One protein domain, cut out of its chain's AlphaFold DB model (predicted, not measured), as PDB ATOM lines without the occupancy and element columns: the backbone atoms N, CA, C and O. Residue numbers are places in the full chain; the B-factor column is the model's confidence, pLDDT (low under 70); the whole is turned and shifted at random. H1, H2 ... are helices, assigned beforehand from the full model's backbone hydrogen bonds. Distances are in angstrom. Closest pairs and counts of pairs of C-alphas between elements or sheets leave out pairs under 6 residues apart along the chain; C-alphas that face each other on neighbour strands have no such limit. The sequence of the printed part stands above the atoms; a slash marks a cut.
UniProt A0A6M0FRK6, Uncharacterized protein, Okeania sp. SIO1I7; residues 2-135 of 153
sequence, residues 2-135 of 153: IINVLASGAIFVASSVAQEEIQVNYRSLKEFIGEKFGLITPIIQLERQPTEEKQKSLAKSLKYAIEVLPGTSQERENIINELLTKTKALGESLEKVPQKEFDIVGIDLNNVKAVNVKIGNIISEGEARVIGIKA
ATOM      1  N   ILE A   2     108.286 172.365 196.564       84.12
ATOM      2  CA  ILE A   2     107.901 173.263 197.678       84.12
ATOM      3  C   ILE A   2     107.504 172.480 198.939       84.12
ATOM      4  O   ILE A   2     107.995 172.757 200.028       84.12
ATOM      5  N   ILE A   3     106.691 171.432 198.776       87.44
ATOM      6  CA  ILE A   3     106.226 170.610 199.901       87.44
ATOM      7  C   ILE A   3     107.359 169.870 200.617       87.44
ATOM      8  O   ILE A   3     107.264 169.662 201.819       87.44
ATOM      9  N   ASN A   4     108.447 169.528 199.924       84.44
ATOM     10  CA  ASN A   4     109.578 168.847 200.553       84.44
ATOM     11  C   ASN A   4     110.313 169.813 201.490       84.44
ATOM     12  O   ASN A   4     110.639 169.441 202.608       84.44
ATOM     13  N   VAL A   5     110.513 171.065 201.063       85.06
ATOM     14  CA  VAL A   5     111.118 172.112 201.902       85.06
ATOM     15  C   VAL A   5     110.219 172.440 203.089       85.06
ATOM     16  O   VAL A   5     110.706 172.540 204.212       85.06
ATOM     17  N   LEU A   6     108.903 172.524 202.872       88.12
ATOM     18  CA  LEU A   6     107.939 172.726 203.952       88.12
ATOM     19  C   LEU A   6     107.947 171.558 204.954       88.12
ATOM     20  O   LEU A   6     107.961 171.798 206.155       88.12
ATOM     21  N   ALA A   7     107.977 170.308 204.482       86.62
ATOM     22  CA  ALA A   7     108.041 169.122 205.338       86.62
ATOM     23  C   ALA A   7     109.343 169.077 206.152       86.62
ATOM     24  O   ALA A   7     109.294 168.863 207.361       86.62
ATOM     25  N   SER A   8     110.491 169.348 205.521       87.06
ATOM     26  CA  SER A   8     111.777 169.455 206.219       87.06
ATOM     27  C   SER A   8     111.763 170.576 207.259       87.06
ATOM     28  O   SER A   8     112.205 170.368 208.384       87.06
ATOM     29  N   GLY A   9     111.199 171.741 206.922       86.19
ATOM     30  CA  GLY A   9     111.009 172.843 207.864       86.19
ATOM     31  C   GLY A   9     110.137 172.446 209.056       86.19
ATOM     32  O   GLY A   9     110.520 172.700 210.192       86.19
ATOM     33  N   ALA A  10     109.018 171.757 208.824       87.12
ATOM     34  CA  ALA A  10     108.126 171.291 209.884       87.12
ATOM     35  C   ALA A  10     108.820 170.304 210.839       87.12
ATOM     36  O   ALA A  10     108.729 170.463 212.055       87.12
ATOM     37  N   ILE A  11     109.551 169.322 210.298       85.38
ATOM     38  CA  ILE A  11     110.322 168.360 211.102       85.38
ATOM     39  C   ILE A  11     111.403 169.094 211.909       85.38
ATOM     40  O   ILE A  11     111.570 168.830 213.099       85.38
ATOM     41  N   PHE A  12     112.112 170.043 211.291       84.94
ATOM     42  CA  PHE A  12     113.186 170.774 211.958       84.94
ATOM     43  C   PHE A  12     112.668 171.696 213.068       84.94
ATOM     44  O   PHE A  12     113.224 171.703 214.162       84.94
ATOM     45  N   VAL A  13     111.576 172.430 212.832       86.62
ATOM     46  CA  VAL A  13     110.940 173.305 213.835       86.62
ATOM     47  C   VAL A  13     110.380 172.509 215.016       86.62
ATOM     48  O   VAL A  13     110.371 173.009 216.137       86.62
ATOM     49  N   ALA A  14     109.950 171.265 214.795       82.44
ATOM     50  CA  ALA A  14     109.519 170.367 215.864       82.44
ATOM     51  C   ALA A  14     110.685 169.793 216.698       82.44
ATOM     52  O   ALA A  14     110.445 169.166 217.731       82.44
ATOM     53  N   SER A  15     111.936 169.984 216.267       79.19
ATOM     54  CA  SER A  15     113.124 169.471 216.953       79.19
ATOM     55  C   SER A  15     113.663 170.438 218.017       79.19
ATOM     56  O   SER A  15     113.443 171.647 217.968       79.19
ATOM     57  N   SER A  16     114.447 169.920 218.967       64.94
ATOM     58  CA  SER A  16     115.078 170.716 220.033       64.94
ATOM     59  C   SER A  16     116.246 171.597 219.567       64.94
ATOM     60  O   SER A  16     116.824 172.311 220.382       64.94
ATOM     61  N   VAL A  17     116.629 171.524 218.287       68.25
ATOM     62  CA  VAL A  17     117.752 172.270 217.687       68.25
ATOM     63  C   VAL A  17     117.281 173.381 216.738       68.25
ATOM     64  O   VAL A  17     118.077 173.968 216.011       68.25
ATOM     65  N   ALA A  18     115.978 173.686 216.738       68.75
ATOM     66  CA  ALA A  18     115.369 174.637 215.819       68.75
ATOM     67  C   ALA A  18     115.945 176.059 215.958       68.75
ATOM     68  O   ALA A  18     115.618 176.790 216.894       68.75
ATOM     69  N   GLN A  19     116.742 176.479 214.974       83.69
ATOM     70  CA  GLN A  19     117.243 177.848 214.854       83.69
ATOM     71  C   GLN A  19     116.096 178.826 214.548       83.69
ATOM     72  O   GLN A  19     115.201 178.516 213.757       83.69
ATOM     73  N   GLU A  20     116.136 180.020 215.145       89.06
ATOM     74  CA  GLU A  20     115.082 181.040 215.019       89.06
ATOM     75  C   GLU A  20     114.793 181.415 213.555       89.06
ATOM     76  O   GLU A  20     113.631 181.493 213.157       89.06
ATOM     77  N   GLU A  21     115.836 181.542 212.726       90.06
ATOM     78  CA  GLU A  21     115.714 181.848 211.292       90.06
ATOM     79  C   GLU A  21     114.803 180.841 210.562       90.06
ATOM     80  O   GLU A  21     113.929 181.224 209.783       90.06
ATOM     81  N   ILE A  22     114.947 179.545 210.863       91.31
ATOM     82  CA  ILE A  22     114.145 178.479 210.247       91.31
ATOM     83  C   ILE A  22     112.701 178.545 210.734       91.31
ATOM     84  O   ILE A  22     111.788 178.373 209.931       91.31
ATOM     85  N   GLN A  23     112.473 178.839 212.018       92.00
ATOM     86  CA  GLN A  23     111.121 178.990 212.560       92.00
ATOM     87  C   GLN A  23     110.375 180.151 211.897       92.00
ATOM     88  O   GLN A  23     109.206 180.006 211.529       92.00
ATOM     89  N   VAL A  24     111.053 181.288 211.717       94.81
ATOM     90  CA  VAL A  24     110.499 182.476 211.055       94.81
ATOM     91  C   VAL A  24     110.178 182.176 209.592       94.81
ATOM     92  O   VAL A  24     109.049 182.405 209.153       94.81
ATOM     93  N   ASN A  25     111.124 181.603 208.845       95.62
ATOM     94  CA  ASN A  25     110.927 181.314 207.423       95.62
ATOM     95  C   ASN A  25     109.882 180.218 207.187       95.62
ATOM     96  O   ASN A  25     109.067 180.324 206.268       95.62
ATOM     97  N   TYR A  26     109.836 179.208 208.056       95.50
ATOM     98  CA  TYR A  26     108.800 178.182 208.033       95.50
ATOM     99  C   TYR A  26     107.413 178.775 208.278       95.50
ATOM    100  O   TYR A  26     106.492 178.524 207.498       95.50
ATOM    101  N   ARG A  27     107.269 179.606 209.319       95.75
ATOM    102  CA  ARG A  27     106.006 180.281 209.626       95.75
ATOM    103  C   ARG A  27     105.556 181.166 208.467       95.75
ATOM    104  O   ARG A  27     104.413 181.041 208.043       95.75
ATOM    105  N   SER A  28     106.462 181.965 207.901       96.75
ATOM    106  CA  SER A  28     106.144 182.841 206.769       96.75
ATOM    107  C   SER A  28     105.652 182.059 205.548       96.75
ATOM    108  O   SER A  28     104.669 182.450 204.921       96.75
ATOM    109  N   LEU A  29     106.295 180.933 205.214       96.69
ATOM    110  CA  LEU A  29     105.853 180.076 204.111       96.69
ATOM    111  C   LEU A  29     104.502 179.412 204.411       96.69
ATOM    112  O   LEU A  29     103.629 179.377 203.544       96.69
ATOM    113  N   LYS A  30     104.316 178.902 205.633       96.56
ATOM    114  CA  LYS A  30     103.064 178.280 206.081       96.56
ATOM    115  C   LYS A  30     101.889 179.253 206.017       96.56
ATOM    116  O   LYS A  30     100.847 178.894 205.474       96.56
ATOM    117  N   GLU A  31     102.050 180.451 206.572       97.19
ATOM    118  CA  GLU A  31     101.026 181.501 206.578       97.19
ATOM    119  C   GLU A  31     100.680 181.904 205.150       97.19
ATOM    120  O   GLU A  31      99.513 181.857 204.772       97.19
ATOM    121  N   PHE A  32     101.689 182.150 204.312       97.50
ATOM    122  CA  PHE A  32     101.470 182.502 202.913       97.50
ATOM    123  C   PHE A  32     100.700 181.420 202.147       97.50
ATOM    124  O   PHE A  32      99.738 181.725 201.439       97.50
ATOM    125  N   ILE A  33     101.078 180.144 202.307       95.62
ATOM    126  CA  ILE A  33     100.358 179.046 201.657       95.62
ATOM    127  C   ILE A  33      98.922 178.934 202.205       95.62
ATOM    128  O   ILE A  33      97.973 178.698 201.453       95.62
ATOM    129  N   GLY A  34      98.752 179.115 203.515       96.12
ATOM    130  CA  GLY A  34      97.452 179.100 204.174       96.12
ATOM    131  C   GLY A  34      96.512 180.188 203.662       96.12
ATOM    132  O   GLY A  34      95.371 179.887 203.324       96.12
ATOM    133  N   GLU A  35      97.003 181.420 203.555       96.00
ATOM    134  CA  GLU A  35      96.226 182.593 203.159       96.00
ATOM    135  C   GLU A  35      95.939 182.635 201.659       96.00
ATOM    136  O   GLU A  35      94.800 182.862 201.257       96.00
ATOM    137  N   LYS A  36      96.954 182.416 200.814       95.00
ATOM    138  CA  LYS A  36      96.809 182.577 199.357       95.00
ATOM    139  C   LYS A  36      96.171 181.380 198.667       95.00
ATOM    140  O   LYS A  36      95.565 181.554 197.616       95.00
ATOM    141  N   PHE A  37      96.289 180.187 199.247       94.38
ATOM    142  CA  PHE A  37      95.803 178.951 198.626       94.38
ATOM    143  C   PHE A  37      94.742 178.229 199.465       94.38
ATOM    144  O   PHE A  37      94.203 177.219 199.021       94.38
ATOM    145  N   GLY A  38      94.431 178.708 200.677       95.62
ATOM    146  CA  GLY A  38      93.442 178.074 201.553       95.62
ATOM    147  C   GLY A  38      93.896 176.722 202.118       95.62
ATOM    148  O   GLY A  38      93.069 175.875 202.448       95.62
ATOM    149  N   LEU A  39      95.210 176.483 202.219       95.94
ATOM    150  CA  LEU A  39      95.774 175.160 202.532       95.94
ATOM    151  C   LEU A  39      96.304 175.019 203.966       95.94
ATOM    152  O   LEU A  39      97.069 174.098 204.254       95.94
ATOM    153  N   ILE A  40      95.869 175.875 204.896       95.94
ATOM    154  CA  ILE A  40      96.358 175.844 206.283       95.94
ATOM    155  C   ILE A  40      96.063 174.507 206.981       95.94
ATOM    156  O   ILE A  40      96.935 173.949 207.646       95.94
ATOM    157  N   THR A  41      94.869 173.940 206.784       94.44
ATOM    158  CA  THR A  41      94.473 172.668 207.405       94.44
ATOM    159  C   THR A  41      95.328 171.494 206.906       94.44
ATOM    160  O   THR A  41      95.880 170.776 207.743       94.44
ATOM    161  N   PRO A  42      95.513 171.293 205.585       92.88
ATOM    162  CA  PRO A  42      96.493 170.342 205.060       92.88
ATOM    163  C   PRO A  42      97.916 170.511 205.614       92.88
ATOM    164  O   PRO A  42      98.563 169.512 205.920       92.88
ATOM    165  N   ILE A  43      98.396 171.749 205.792       93.12
ATOM    166  CA  ILE A  43      99.728 172.002 206.365       93.12
ATOM    167  C   ILE A  43      99.791 171.566 207.831       93.12
ATOM    168  O   ILE A  43     100.718 170.863 208.213       93.12
ATOM    169  N   ILE A  44      98.784 171.897 208.642       92.88
ATOM    170  CA  ILE A  44      98.722 171.459 210.048       92.88
ATOM    171  C   ILE A  44      98.703 169.926 210.151       92.88
ATOM    172  O   ILE A  44      99.283 169.348 211.070       92.88
ATOM    173  N   GLN A  45      98.049 169.236 209.213       90.81
ATOM    174  CA  GLN A  45      98.088 167.772 209.174       90.81
ATOM    175  C   GLN A  45      99.488 167.243 208.852       90.81
ATOM    176  O   GLN A  45      99.906 166.261 209.465       90.81
ATOM    177  N   LEU A  46     100.207 167.893 207.930       88.12
ATOM    178  CA  LEU A  46     101.596 167.563 207.618       88.12
ATOM    179  C   LEU A  46     102.513 167.781 208.833       88.12
ATOM    180  O   LEU A  46     103.347 166.928 209.109       88.12
ATOM    181  N   GLU A  47     102.333 168.869 209.586       89.69
ATOM    182  CA  GLU A  47     103.110 169.152 210.807       89.69
ATOM    183  C   GLU A  47     102.964 168.059 211.861       89.69
ATOM    184  O   GLU A  47     103.934 167.665 212.499       89.69
ATOM    185  N   ARG A  48     101.738 167.565 212.046       88.81
ATOM    186  CA  ARG A  48     101.461 166.501 213.015       88.81
ATOM    187  C   ARG A  48     102.059 165.173 212.575       88.81
ATOM    188  O   ARG A  48     102.474 164.385 213.419       88.81
ATOM    189  N   GLN A  49     102.024 164.898 211.271       86.44
ATOM    190  CA  GLN A  49     102.435 163.628 210.684       86.44
ATOM    191  C   GLN A  49     103.014 163.859 209.278       86.44
ATOM    192  O   GLN A  49     102.264 163.835 208.295       86.44
ATOM    193  N   PRO A  50     104.341 164.046 209.145       83.06
ATOM    194  CA  PRO A  50     104.988 164.390 207.879       83.06
ATOM    195  C   PRO A  50     105.174 163.176 206.948       83.06
ATOM    196  O   PRO A  50     106.234 162.975 206.358       83.06
ATOM    197  N   THR A  51     104.140 162.345 206.795       85.69
ATOM    198  CA  THR A  51     104.175 161.130 205.969       85.69
ATOM    199  C   THR A  51     104.222 161.455 204.476       85.69
ATOM    200  O   THR A  51     103.731 162.493 204.025       85.69
ATOM    201  N   GLU A  52     104.763 160.533 203.675       84.38
ATOM    202  CA  GLU A  52     104.818 160.681 202.214       84.38
ATOM    203  C   GLU A  52     103.416 160.869 201.601       84.38
ATOM    204  O   GLU A  52     103.237 161.642 200.663       84.38
ATOM    205  N   GLU A  53     102.394 160.215 202.161       87.44
ATOM    206  CA  GLU A  53     101.003 160.377 201.735       87.44
ATOM    207  C   GLU A  53     100.495 161.809 201.963       87.44
ATOM    208  O   GLU A  53      99.924 162.414 201.053       87.44
ATOM    209  N   LYS A  54     100.756 162.391 203.142       87.00
ATOM    210  CA  LYS A  54     100.381 163.780 203.449       87.00
ATOM    211  C   LYS A  54     101.141 164.772 202.578       87.00
ATOM    212  O   LYS A  54     100.531 165.713 202.069       87.00
ATOM    213  N   GLN A  55     102.426 164.527 202.322       85.62
ATOM    214  CA  GLN A  55     103.220 165.327 201.387       85.62
ATOM    215  C   GLN A  55     102.642 165.268 199.963       85.62
ATOM    216  O   GLN A  55     102.436 166.307 199.334       85.62
ATOM    217  N   LYS A  56     102.307 164.072 199.459       87.06
ATOM    218  CA  LYS A  56     101.679 163.890 198.137       87.06
ATOM    219  C   LYS A  56     100.312 164.564 198.056       87.06
ATOM    220  O   LYS A  56     100.016 165.209 197.052       87.06
ATOM    221  N   SER A  57      99.487 164.433 199.094       89.19
ATOM    222  CA  SER A  57      98.173 165.077 199.159       89.19
ATOM    223  C   SER A  57      98.305 166.597 199.112       89.19
ATOM    224  O   SER A  57      97.667 167.234 198.278       89.19
ATOM    225  N   LEU A  58      99.171 167.177 199.947       90.25
ATOM    226  CA  LEU A  58      99.395 168.620 199.968       90.25
ATOM    227  C   LEU A  58      99.978 169.123 198.642       90.25
ATOM    228  O   LEU A  58      99.578 170.180 198.166       90.25
ATOM    229  N   ALA A  59     100.867 168.358 198.006       87.88
ATOM    230  CA  ALA A  59     101.414 168.710 196.697       87.88
ATOM    231  C   ALA A  59     100.328 168.769 195.615       87.88
ATOM    232  O   ALA A  59     100.330 169.691 194.803       87.88
ATOM    233  N   LYS A  60      99.379 167.820 195.620       87.94
ATOM    234  CA  LYS A  60      98.220 167.842 194.715       87.94
ATOM    235  C   LYS A  60      97.321 169.047 194.990       87.94
ATOM    236  O   LYS A  60      96.952 169.737 194.047       87.94
ATOM    237  N   SER A  61      97.010 169.323 196.257       90.38
ATOM    238  CA  SER A  61      96.175 170.468 196.639       90.38
ATOM    239  C   SER A  61      96.819 171.804 196.273       90.38
ATOM    240  O   SER A  61      96.137 172.666 195.735       90.38
ATOM    241  N   LEU A  62      98.126 171.966 196.504       90.44
ATOM    242  CA  LEU A  62      98.857 173.175 196.120       90.44
ATOM    243  C   LEU A  62      98.910 173.343 194.604       90.44
ATOM    244  O   LEU A  62      98.694 174.444 194.114       90.44
ATOM    245  N   LYS A  63      99.153 172.258 193.861       88.88
ATOM    246  CA  LYS A  63      99.128 172.291 192.397       88.88
ATOM    247  C   LYS A  63      97.765 172.760 191.882       88.88
ATOM    248  O   LYS A  63      97.718 173.711 191.115       88.88
ATOM    249  N   TYR A  64      96.683 172.141 192.353       88.50
ATOM    250  CA  TYR A  64      95.327 172.540 191.980       88.50
ATOM    251  C   TYR A  64      95.051 174.001 192.349       88.50
ATOM    252  O   TYR A  64      94.559 174.755 191.521       88.50
ATOM    253  N   ALA A  65      95.416 174.424 193.563       90.38
ATOM    254  CA  ALA A  65      95.196 175.792 194.014       90.38
ATOM    255  C   ALA A  65      95.947 176.820 193.157       90.38
ATOM    256  O   ALA A  65      95.386 177.871 192.886       90.38
ATOM    257  N   ILE A  66      97.170 176.510 192.700       87.56
ATOM    258  CA  ILE A  66      97.914 177.344 191.741       87.56
ATOM    259  C   ILE A  66      97.182 177.410 190.393       87.56
ATOM    260  O   ILE A  66      97.054 178.496 189.837       87.56
ATOM    261  N   GLU A  67      96.692 176.277 189.879       87.44
ATOM    262  CA  GLU A  67      95.991 176.199 188.585       87.44
ATOM    263  C   GLU A  67      94.690 177.012 188.568       87.44
ATOM    264  O   GLU A  67      94.356 177.607 187.547       87.44
ATOM    265  N   VAL A  68      93.972 177.068 189.694       89.50
ATOM    266  CA  VAL A  68      92.698 177.798 189.819       89.50
ATOM    267  C   VAL A  68      92.832 179.142 190.540       89.50
ATOM    268  O   VAL A  68      91.823 179.700 190.976       89.50
ATOM    269  N   LEU A  69      94.057 179.664 190.699       88.38
ATOM    270  CA  LEU A  69      94.284 180.964 191.334       88.38
ATOM    271  C   LEU A  69      93.454 182.044 190.613       88.38
ATOM    272  O   LEU A  69      93.591 182.198 189.397       88.38
ATOM    273  N   PRO A  70      92.619 182.814 191.330       84.56
ATOM    274  CA  PRO A  70      91.889 183.919 190.732       84.56
ATOM    275  C   PRO A  70      92.815 185.120 190.493       84.56
ATOM    276  O   PRO A  70      93.860 185.260 191.130       84.56
ATOM    277  N   GLY A  71      92.382 186.023 189.616       86.94
ATOM    278  CA  GLY A  71      93.076 187.277 189.325       86.94
ATOM    279  C   GLY A  71      93.728 187.300 187.946       86.94
ATOM    280  O   GLY A  71      93.679 186.342 187.179       86.94
ATOM    281  N   THR A  72      94.321 188.440 187.623       87.81
ATOM    282  CA  THR A  72      95.047 188.664 186.373       87.81
ATOM    283  C   THR A  72      96.322 187.822 186.307       87.81
ATOM    284  O   THR A  72      96.869 187.381 187.322       87.81
ATOM    285  N   SER A  73      96.869 187.635 185.103       83.31
ATOM    286  CA  SER A  73      98.157 186.950 184.916       83.31
ATOM    287  C   SER A  73      99.286 187.588 185.728       83.31
ATOM    288  O   SER A  73     100.073 186.861 186.328       83.31
ATOM    289  N   GLN A  74      99.310 188.921 185.849       83.88
ATOM    290  CA  GLN A  74     100.306 189.622 186.661       83.88
ATOM    291  C   GLN A  74     100.141 189.348 188.162       83.88
ATOM    292  O   GLN A  74     101.129 189.132 188.862       83.88
ATOM    293  N   GLU A  75      98.911 189.344 188.678       86.31
ATOM    294  CA  GLU A  75      98.655 189.043 190.093       86.31
ATOM    295  C   GLU A  75      99.049 187.605 190.437       86.31
ATOM    296  O   GLU A  75      99.705 187.368 191.452       86.31
ATOM    297  N   ARG A  76      98.717 186.648 189.565       86.38
ATOM    298  CA  ARG A  76      99.103 185.243 189.744       86.38
ATOM    299  C   ARG A  76     100.609 185.051 189.673       86.38
ATOM    300  O   ARG A  76     101.163 184.346 190.513       86.38
ATOM    301  N   GLU A  77     101.278 185.709 188.731       85.12
ATOM    302  CA  GLU A  77     102.739 185.704 188.642       85.12
ATOM    303  C   GLU A  77     103.369 186.238 189.936       85.12
ATOM    304  O   GLU A  77     104.277 185.609 190.477       85.12
ATOM    305  N   ASN A  78     102.850 187.337 190.488       88.38
ATOM    306  CA  ASN A  78     103.333 187.894 191.753       88.38
ATOM    307  C   ASN A  78     103.149 186.910 192.921       88.38
ATOM    308  O   ASN A  78     104.081 186.709 193.700       88.38
ATOM    309  N   ILE A  79     101.989 186.249 193.016       91.50
ATOM    310  CA  ILE A  79     101.712 185.242 194.054       91.50
ATOM    311  C   ILE A  79     102.660 184.040 193.923       91.50
ATOM    312  O   ILE A  79     103.208 183.570 194.923       91.50
ATOM    313  N   ILE A  80     102.885 183.544 192.703       90.19
ATOM    314  CA  ILE A  80     103.796 182.418 192.449       90.19
ATOM    315  C   ILE A  80     105.244 182.818 192.769       90.19
ATOM    316  O   ILE A  80     105.963 182.054 193.412       90.19
ATOM    317  N   ASN A  81     105.672 184.022 192.385       88.19
ATOM    318  CA  ASN A  81     107.002 184.540 192.707       88.19
ATOM    319  C   ASN A  81     107.224 184.657 194.216       88.19
ATOM    320  O   ASN A  81     108.285 184.280 194.723       88.19
ATOM    321  N   GLU A  82     106.225 185.137 194.954       93.44
ATOM    322  CA  GLU A  82     106.309 185.231 196.407       93.44
ATOM    323  C   GLU A  82     106.346 183.839 197.065       93.44
ATOM    324  O   GLU A  82     107.162 183.610 197.963       93.44
ATOM    325  N   LEU A  83     105.570 182.871 196.556       93.31
ATOM    326  CA  LEU A  83     105.645 181.467 196.981       93.31
ATOM    327  C   LEU A  83     107.063 180.902 196.819       93.31
ATOM    328  O   LEU A  83     107.608 180.293 197.745       93.31
ATOM    329  N   LEU A  84     107.665 181.097 195.643       90.62
ATOM    330  CA  LEU A  84     109.012 180.619 195.333       90.62
ATOM    331  C   LEU A  84     110.061 181.304 196.210       90.62
ATOM    332  O   LEU A  84     110.932 180.628 196.754       90.62
ATOM    333  N   THR A  85     109.939 182.616 196.412       92.38
ATOM    334  CA  THR A  85     110.853 183.404 197.249       92.38
ATOM    335  C   THR A  85     110.832 182.927 198.700       92.38
ATOM    336  O   THR A  85     111.883 182.660 199.279       92.38
ATOM    337  N   LYS A  86     109.641 182.738 199.283       94.50
ATOM    338  CA  LYS A  86     109.500 182.221 200.655       94.50
ATOM    339  C   LYS A  86     109.993 180.781 200.783       94.50
ATOM    340  O   LYS A  86     110.620 180.431 201.780       94.50
ATOM    341  N   THR A  87     109.756 179.952 199.764       92.31
ATOM    342  CA  THR A  87     110.275 178.577 199.740       92.31
ATOM    343  C   THR A  87     111.801 178.566 199.703       92.31
ATOM    344  O   THR A  87     112.417 177.815 200.456       92.31
ATOM    345  N   LYS A  88     112.410 179.422 198.875       90.44
ATOM    346  CA  LYS A  88     113.864 179.575 198.784       90.44
ATOM    347  C   LYS A  88     114.461 180.033 200.112       90.44
ATOM    348  O   LYS A  88     115.409 179.415 200.572       90.44
ATOM    349  N   ALA A  89     113.871 181.041 200.756       93.06
ATOM    350  CA  ALA A  89     114.339 181.532 202.052       93.06
ATOM    351  C   ALA A  89     114.374 180.416 203.111       93.06
ATOM    352  O   ALA A  89     115.386 180.231 203.782       93.06
ATOM    353  N   LEU A  90     113.307 179.612 203.215       93.81
ATOM    354  CA  LEU A  90     113.293 178.462 204.123       93.81
ATOM    355  C   LEU A  90     114.361 177.425 203.755       93.81
ATOM    356  O   LEU A  90     115.074 176.944 204.633       93.81
ATOM    357  N   GLY A  91     114.483 177.076 202.475       91.06
ATOM    358  CA  GLY A  91     115.494 176.122 202.042       91.06
ATOM    359  C   GLY A  91     116.917 176.613 202.322       91.06
ATOM    360  O   GLY A  91     117.746 175.833 202.770       91.06
ATOM    361  N   GLU A  92     117.216 177.894 202.088       92.31
ATOM    362  CA  GLU A  92     118.535 178.488 202.351       92.31
ATOM    363  C   GLU A  92     118.874 178.468 203.843       92.31
ATOM    364  O   GLU A  92     120.000 178.140 204.210       92.31
ATOM    365  N   SER A  93     117.906 178.754 204.719       91.88
ATOM    366  CA  SER A  93     118.108 178.613 206.165       91.88
ATOM    367  C   SER A  93     118.352 177.161 206.568       91.88
ATOM    368  O   SER A  93     119.218 176.897 207.397       91.88
ATOM    369  N   LEU A  94     117.637 176.212 205.955       89.50
ATOM    370  CA  LEU A  94     117.882 174.785 206.160       89.50
ATOM    371  C   LEU A  94     119.287 174.388 205.671       89.50
ATOM    372  O   LEU A  94     119.988 173.669 206.362       89.50
ATOM    373  N   GLU A  95     119.770 174.890 204.538       89.38
ATOM    374  CA  GLU A  95     121.114 174.557 204.037       89.38
ATOM    375  C   GLU A  95     122.271 175.002 204.940       89.38
ATOM    376  O   GLU A  95     123.343 174.391 204.899       89.38
ATOM    377  N   LYS A  96     122.064 176.039 205.758       88.44
ATOM    378  CA  LYS A  96     123.053 176.512 206.740       88.44
ATOM    379  C   LYS A  96     123.193 175.572 207.938       88.44
ATOM    380  O   LYS A  96     124.185 175.657 208.662       88.44
ATOM    381  N   VAL A  97     122.213 174.701 208.171       84.75
ATOM    382  CA  VAL A  97     122.240 173.767 209.295       84.75
ATOM    383  C   VAL A  97     123.290 172.679 209.036       84.75
ATOM    384  O   VAL A  97     123.319 172.081 207.955       84.75
ATOM    385  N   PRO A  98     124.157 172.379 210.019       84.94
ATOM    386  CA  PRO A  98     125.119 171.292 209.903       84.94
ATOM    387  C   PRO A  98     124.438 169.949 209.604       84.94
ATOM    388  O   PRO A  98     123.474 169.586 210.269       84.94
ATOM    389  N   GLN A  99     124.995 169.151 208.684       81.75
ATOM    390  CA  GLN A  99     124.448 167.832 208.306       81.75
ATOM    391  C   GLN A  99     124.112 166.945 209.520       81.75
ATOM    392  O   GLN A  99     123.051 166.334 209.555       81.75
ATOM    393  N   LYS A 100     124.967 166.953 210.554       83.88
ATOM    394  CA  LYS A 100     124.753 166.195 211.798       83.88
ATOM    395  C   LYS A 100     123.402 166.486 212.469       83.88
ATOM    396  O   LYS A 100     122.848 165.606 213.113       83.88
ATOM    397  N   GLU A 101     122.887 167.710 212.356       80.62
ATOM    398  CA  GLU A 101     121.607 168.106 212.953       80.62
ATOM    399  C   GLU A 101     120.434 167.580 212.128       80.62
ATOM    400  O   GLU A 101     119.427 167.184 212.704       80.62
ATOM    401  N   PHE A 102     120.587 167.478 210.803       79.25
ATOM    402  CA  PHE A 102     119.614 166.821 209.930       79.25
ATOM    403  C   PHE A 102     119.566 165.308 210.114       79.25
ATOM    404  O   PHE A 102     118.477 164.736 210.112       79.25
ATOM    405  N   ASP A 103     120.722 164.676 210.320       80.62
ATOM    406  CA  ASP A 103     120.810 163.234 210.552       80.62
ATOM    407  C   ASP A 103     120.066 162.836 211.840       80.62
ATOM    408  O   ASP A 103     119.368 161.824 211.862       80.62
ATOM    409  N   ILE A 104     120.136 163.672 212.889       77.75
ATOM    410  CA  ILE A 104     119.404 163.474 214.156       77.75
ATOM    411  C   ILE A 104     117.887 163.438 213.932       77.75
ATOM    412  O   ILE A 104     117.184 162.673 214.591       77.75
ATOM    413  N   VAL A 105     117.380 164.262 213.016       75.44
ATOM    414  CA  VAL A 105     115.940 164.394 212.747       75.44
ATOM    415  C   VAL A 105     115.479 163.602 211.517       75.44
ATOM    416  O   VAL A 105     114.307 163.664 211.154       75.44
ATOM    417  N   GLY A 106     116.379 162.841 210.881       74.69
ATOM    418  CA  GLY A 106     116.069 161.966 209.749       74.69
ATOM    419  C   GLY A 106     115.685 162.697 208.458       74.69
ATOM    420  O   GLY A 106     114.894 162.176 207.673       74.69
ATOM    421  N   ILE A 107     116.207 163.905 208.232       77.06
ATOM    422  CA  ILE A 107     115.932 164.699 207.025       77.06
ATOM    423  C   ILE A 107     117.081 164.541 206.023       77.06
ATOM    424  O   ILE A 107     118.250 164.706 206.359       77.06
ATOM    425  N   ASP A 108     116.747 164.323 204.752       77.69
ATOM    426  CA  ASP A 108     117.730 164.327 203.666       77.69
ATOM    427  C   ASP A 108     118.021 165.760 203.176       77.69
ATOM    428  O   ASP A 108     117.263 166.345 202.391       77.69
ATOM    429  N   LEU A 109     119.147 166.323 203.624       77.50
ATOM    430  CA  LEU A 109     119.616 167.651 203.213       77.50
ATOM    431  C   LEU A 109     119.887 167.750 201.702       77.50
ATOM    432  O   LEU A 109     119.743 168.832 201.127       77.50
ATOM    433  N   ASN A 110     120.235 166.651 201.023       77.81
ATOM    434  CA  ASN A 110     120.479 166.683 199.579       77.81
ATOM    435  C   ASN A 110     119.198 167.003 198.810       77.81
ATOM    436  O   ASN A 110     119.236 167.729 197.816       77.81
ATOM    437  N   ASN A 111     118.050 166.531 199.304       76.81
ATOM    438  CA  ASN A 111     116.758 166.880 198.728       76.81
ATOM    439  C   ASN A 111     116.440 168.367 198.908       76.81
ATOM    440  O   ASN A 111     115.946 168.987 197.968       76.81
ATOM    441  N   VAL A 112     116.752 168.960 200.064       79.69
ATOM    442  CA  VAL A 112     116.568 170.406 200.297       79.69
ATOM    443  C   VAL A 112     117.444 171.217 199.337       79.69
ATOM    444  O   VAL A 112     116.924 172.075 198.624       79.69
ATOM    445  N   LYS A 113     118.730 170.862 199.216       79.00
ATOM    446  CA  LYS A 113     119.677 171.495 198.280       79.00
ATOM    447  C   LYS A 113     119.222 171.406 196.827       79.00
ATOM    448  O   LYS A 113     119.194 172.400 196.105       79.00
ATOM    449  N   ALA A 114     118.810 170.217 196.391       78.94
ATOM    450  CA  ALA A 114     118.335 170.007 195.028       78.94
ATOM    451  C   ALA A 114     117.074 170.830 194.718       78.94
ATOM    452  O   ALA A 114     116.912 171.324 193.601       78.94
ATOM    453  N   VAL A 115     116.174 170.986 195.694       78.94
ATOM    454  CA  VAL A 115     114.995 171.846 195.556       78.94
ATOM    455  C   VAL A 115     115.399 173.315 195.449       78.94
ATOM    456  O   VAL A 115     114.897 174.012 194.569       78.94
ATOM    457  N   ASN A 116     116.309 173.779 196.295       78.50
ATOM    458  CA  ASN A 116     116.763 175.163 196.293       78.50
ATOM    459  C   ASN A 116     117.449 175.573 194.994       78.50
ATOM    460  O   ASN A 116     117.136 176.632 194.457       78.50
ATOM    461  N   VAL A 117     118.310 174.714 194.442       79.06
ATOM    462  CA  VAL A 117     118.916 174.934 193.119       79.06
ATOM    463  C   VAL A 117     117.832 175.075 192.049       79.06
ATOM    464  O   VAL A 117     117.860 176.019 191.264       79.06
ATOM    465  N   LYS A 118     116.828 174.188 192.047       78.94
ATOM    466  CA  LYS A 118     115.711 174.260 191.089       78.94
ATOM    467  C   LYS A 118     114.908 175.553 191.229       78.94
ATOM    468  O   LYS A 118     114.580 176.162 190.219       78.94
ATOM    469  N   ILE A 119     114.607 175.984 192.453       80.12
ATOM    470  CA  ILE A 119     113.898 177.250 192.698       80.12
ATOM    471  C   ILE A 119     114.752 178.444 192.268       80.12
ATOM    472  O   ILE A 119     114.233 179.365 191.645       80.12
ATOM    473  N   GLY A 120     116.052 178.421 192.569       73.62
ATOM    474  CA  GLY A 120     117.003 179.438 192.132       73.62
ATOM    475  C   GLY A 120     116.983 179.612 190.617       73.62
ATOM    476  O   GLY A 120     116.821 180.735 190.153       73.62
ATOM    477  N   ASN A 121     117.035 178.507 189.870       76.12
ATOM    478  CA  ASN A 121     116.958 178.529 188.411       76.12
ATOM    479  C   ASN A 121     115.621 179.103 187.918       76.12
ATOM    480  O   ASN A 121     115.639 180.036 187.125       76.12
ATOM    481  N   ILE A 122     114.479 178.650 188.455       75.19
ATOM    482  CA  ILE A 122     113.145 179.158 188.068       75.19
ATOM    483  C   ILE A 122     113.039 180.677 188.282       75.19
ATOM    484  O   ILE A 122     112.510 181.393 187.431       75.19
ATOM    485  N   ILE A 123     113.543 181.181 189.415       76.44
ATOM    486  CA  ILE A 123     113.542 182.620 189.721       76.44
ATOM    487  C   ILE A 123     114.470 183.373 188.758       76.44
ATOM    488  O   ILE A 123     114.080 184.403 188.214       76.44
ATOM    489  N   SER A 124     115.688 182.871 188.535       72.69
ATOM    490  CA  SER A 124     116.685 183.508 187.663       72.69
ATOM    491  C   SER A 124     116.290 183.511 186.185       72.69
ATOM    492  O   SER A 124     116.632 184.449 185.469       72.69
ATOM    493  N   GLU A 125     115.559 182.497 185.734       70.38
ATOM    494  CA  GLU A 125     115.087 182.351 184.353       70.38
ATOM    495  C   GLU A 125     113.747 183.077 184.105       70.38
ATOM    496  O   GLU A 125     113.264 183.122 182.975       70.38
ATOM    497  N   GLY A 126     113.142 183.687 185.135       59.56
ATOM    498  CA  GLY A 126     111.844 184.366 185.029       59.56
ATOM    499  C   GLY A 126     110.664 183.409 184.792       59.56
ATOM    500  O   GLY A 126     109.594 183.828 184.348       59.56
ATOM    501  N   GLU A 127     110.838 182.117 185.084       54.53
ATOM    502  CA  GLU A 127     109.909 181.031 184.749       54.53
ATOM    503  C   GLU A 127     108.652 180.958 185.634       54.53
ATOM    504  O   GLU A 127     107.789 180.106 185.405       54.53
ATOM    505  N   ALA A 128     108.444 181.870 186.589       49.31
ATOM    506  CA  ALA A 128     107.112 182.035 187.190       49.31
ATOM    507  C   ALA A 128     106.045 182.347 186.124       49.31
ATOM    508  O   ALA A 128     104.904 181.887 186.237       49.31
ATOM    509  N   ARG A 129     106.460 182.995 185.023       47.25
ATOM    510  CA  ARG A 129     105.688 183.114 183.781       47.25
ATOM    511  C   ARG A 129     105.271 181.753 183.221       47.25
ATOM    512  O   ARG A 129     104.140 181.593 182.799       47.25
ATOM    513  N   VAL A 130     106.122 180.731 183.257       43.53
ATOM    514  CA  VAL A 130     105.841 179.408 182.668       43.53
ATOM    515  C   VAL A 130     104.861 178.589 183.513       43.53
ATOM    516  O   VAL A 130     104.071 177.833 182.952       43.53
ATOM    517  N   ILE A 131     104.877 178.738 184.842       50.81
ATOM    518  CA  ILE A 131     103.979 177.997 185.746       50.81
ATOM    519  C   ILE A 131     102.573 178.622 185.768       50.81
ATOM    520  O   ILE A 131     101.593 177.882 185.785       50.81
ATOM    521  N   GLY A 132     102.470 179.958 185.729       41.50
ATOM    522  CA  GLY A 132     101.191 180.683 185.733       41.50
ATOM    523  C   GLY A 132     100.538 180.871 184.355       41.50
ATOM    524  O   GLY A 132      99.317 180.827 184.265       41.50
ATOM    525  N   ILE A 133     101.316 181.040 183.274       39.19
ATOM    526  CA  ILE A 133     100.779 181.325 181.922       39.19
ATOM    527  C   ILE A 133     100.416 180.038 181.159       39.19
ATOM    528  O   ILE A 133      99.482 180.043 180.361       39.19
ATOM    529  N   LYS A 134     101.054 178.887 181.447       40.19
ATOM    530  CA  LYS A 134     100.675 177.601 180.813       40.19
ATOM    531  C   LYS A 134      99.237 177.156 181.107       40.19
ATOM    532  O   LYS A 134      98.726 176.305 180.380       40.19
ATOM    533  N   ALA A 135      98.604 177.691 182.150       38.75
ATOM    534  CA  ALA A 135      97.229 177.361 182.503       38.75
ATOM    535  C   ALA A 135      96.180 178.111 181.658       38.75
ATOM    536  O   ALA A 135      95.071 177.602 181.529       38.75
TER     537      ALA A 135
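What this domain is: This is residues 2 to 135 of the 153 residues of an uncharacterized protein of Okeania sp. SIO1I7 (UniProt A0A6M0FRK6). A short helix, H1, is the core, and H4, H3, H2, H5 and H7 wrap round it in that order as an open horseshoe, with H4 and H7 apart. H6 sits by the last residues of H1, and H8 packs on the other end of the body, on residues 73 to 81 of H5, the longest helix. The printed part has 134 residues with eight named helices, H1 to H8 in chain order, and no named strand; the class is all helix. It is compact, with a radius of gyration of the C-alphas of 14.5 A and spans of 44 by 31 by 23 A.

How they stand to each other: H5, residues 73 to 95, touches H2, residues 20 to 37, at a shallow tilt of 25 degrees, opposite ways; their closest C-alphas, Asn 25 and Leu 90, are 5.0 A apart. H5 also touches H7, residues 109 to 124, opposite ways at a shallow tilt of 34 degrees, only just short of steep, with the closest C-alphas, Lys 88 and Asn 116, 5.8 A apart. With residues 73 to 81 alone H5 touches H8, residues 128 to 133, the closest C-alphas being those of Glu 77 and Ala 128 at 5.9 A. With residues 84 to 94 alone it touches the hub, H1, residues 2 to 13, at a steep tilt of 41 degrees, where the C-alphas of Val 5 and Gly 91 come closest at 5.9 A. H1, H2 and H5 form an up and down bundle, each running against the one before it. H1 and H2 are a hairpin, and so are H2 and H3, residues 40 to 48. H3 makes another hairpin with H4, residues 52 to 67, at a shallow tilt of 18 degrees, with the C-alphas of Leu 46 and Lys 54 closest at 5.8 A. H1 only just touches H6, residues 99 to 105, with 3 pairs of C-alphas within 8 A. Helix packing is mostly crossed, with 3 of 12 touching pairs at a shallow tilt. Every O i to N i+4 pair is within hydrogen-bond range in H1, H2, H3, H4, H5, H7 and H8, and 2 of 3 in H6.

Where its parts are: H1 begins at C-alpha 2 (107.901, 173.263, 197.678). H5 is 32.3 A long and ends at C-alpha 95 (121.114, 174.557, 204.037); H2 is 25.4 A, H4 22.5 A and H7 22.4 A. H8 ends at C-alpha 133 (100.779, 181.325, 181.922).

The domain as a whole: The C-alphas of Thr 72 and Lys 100, the two farthest apart, are 45.1 A apart. The printed part has no cut. The link from H1 to H2 is short, and the other links are tight. The model's pLDDT is under 70 at residues 16 to 18 and 126 to 135.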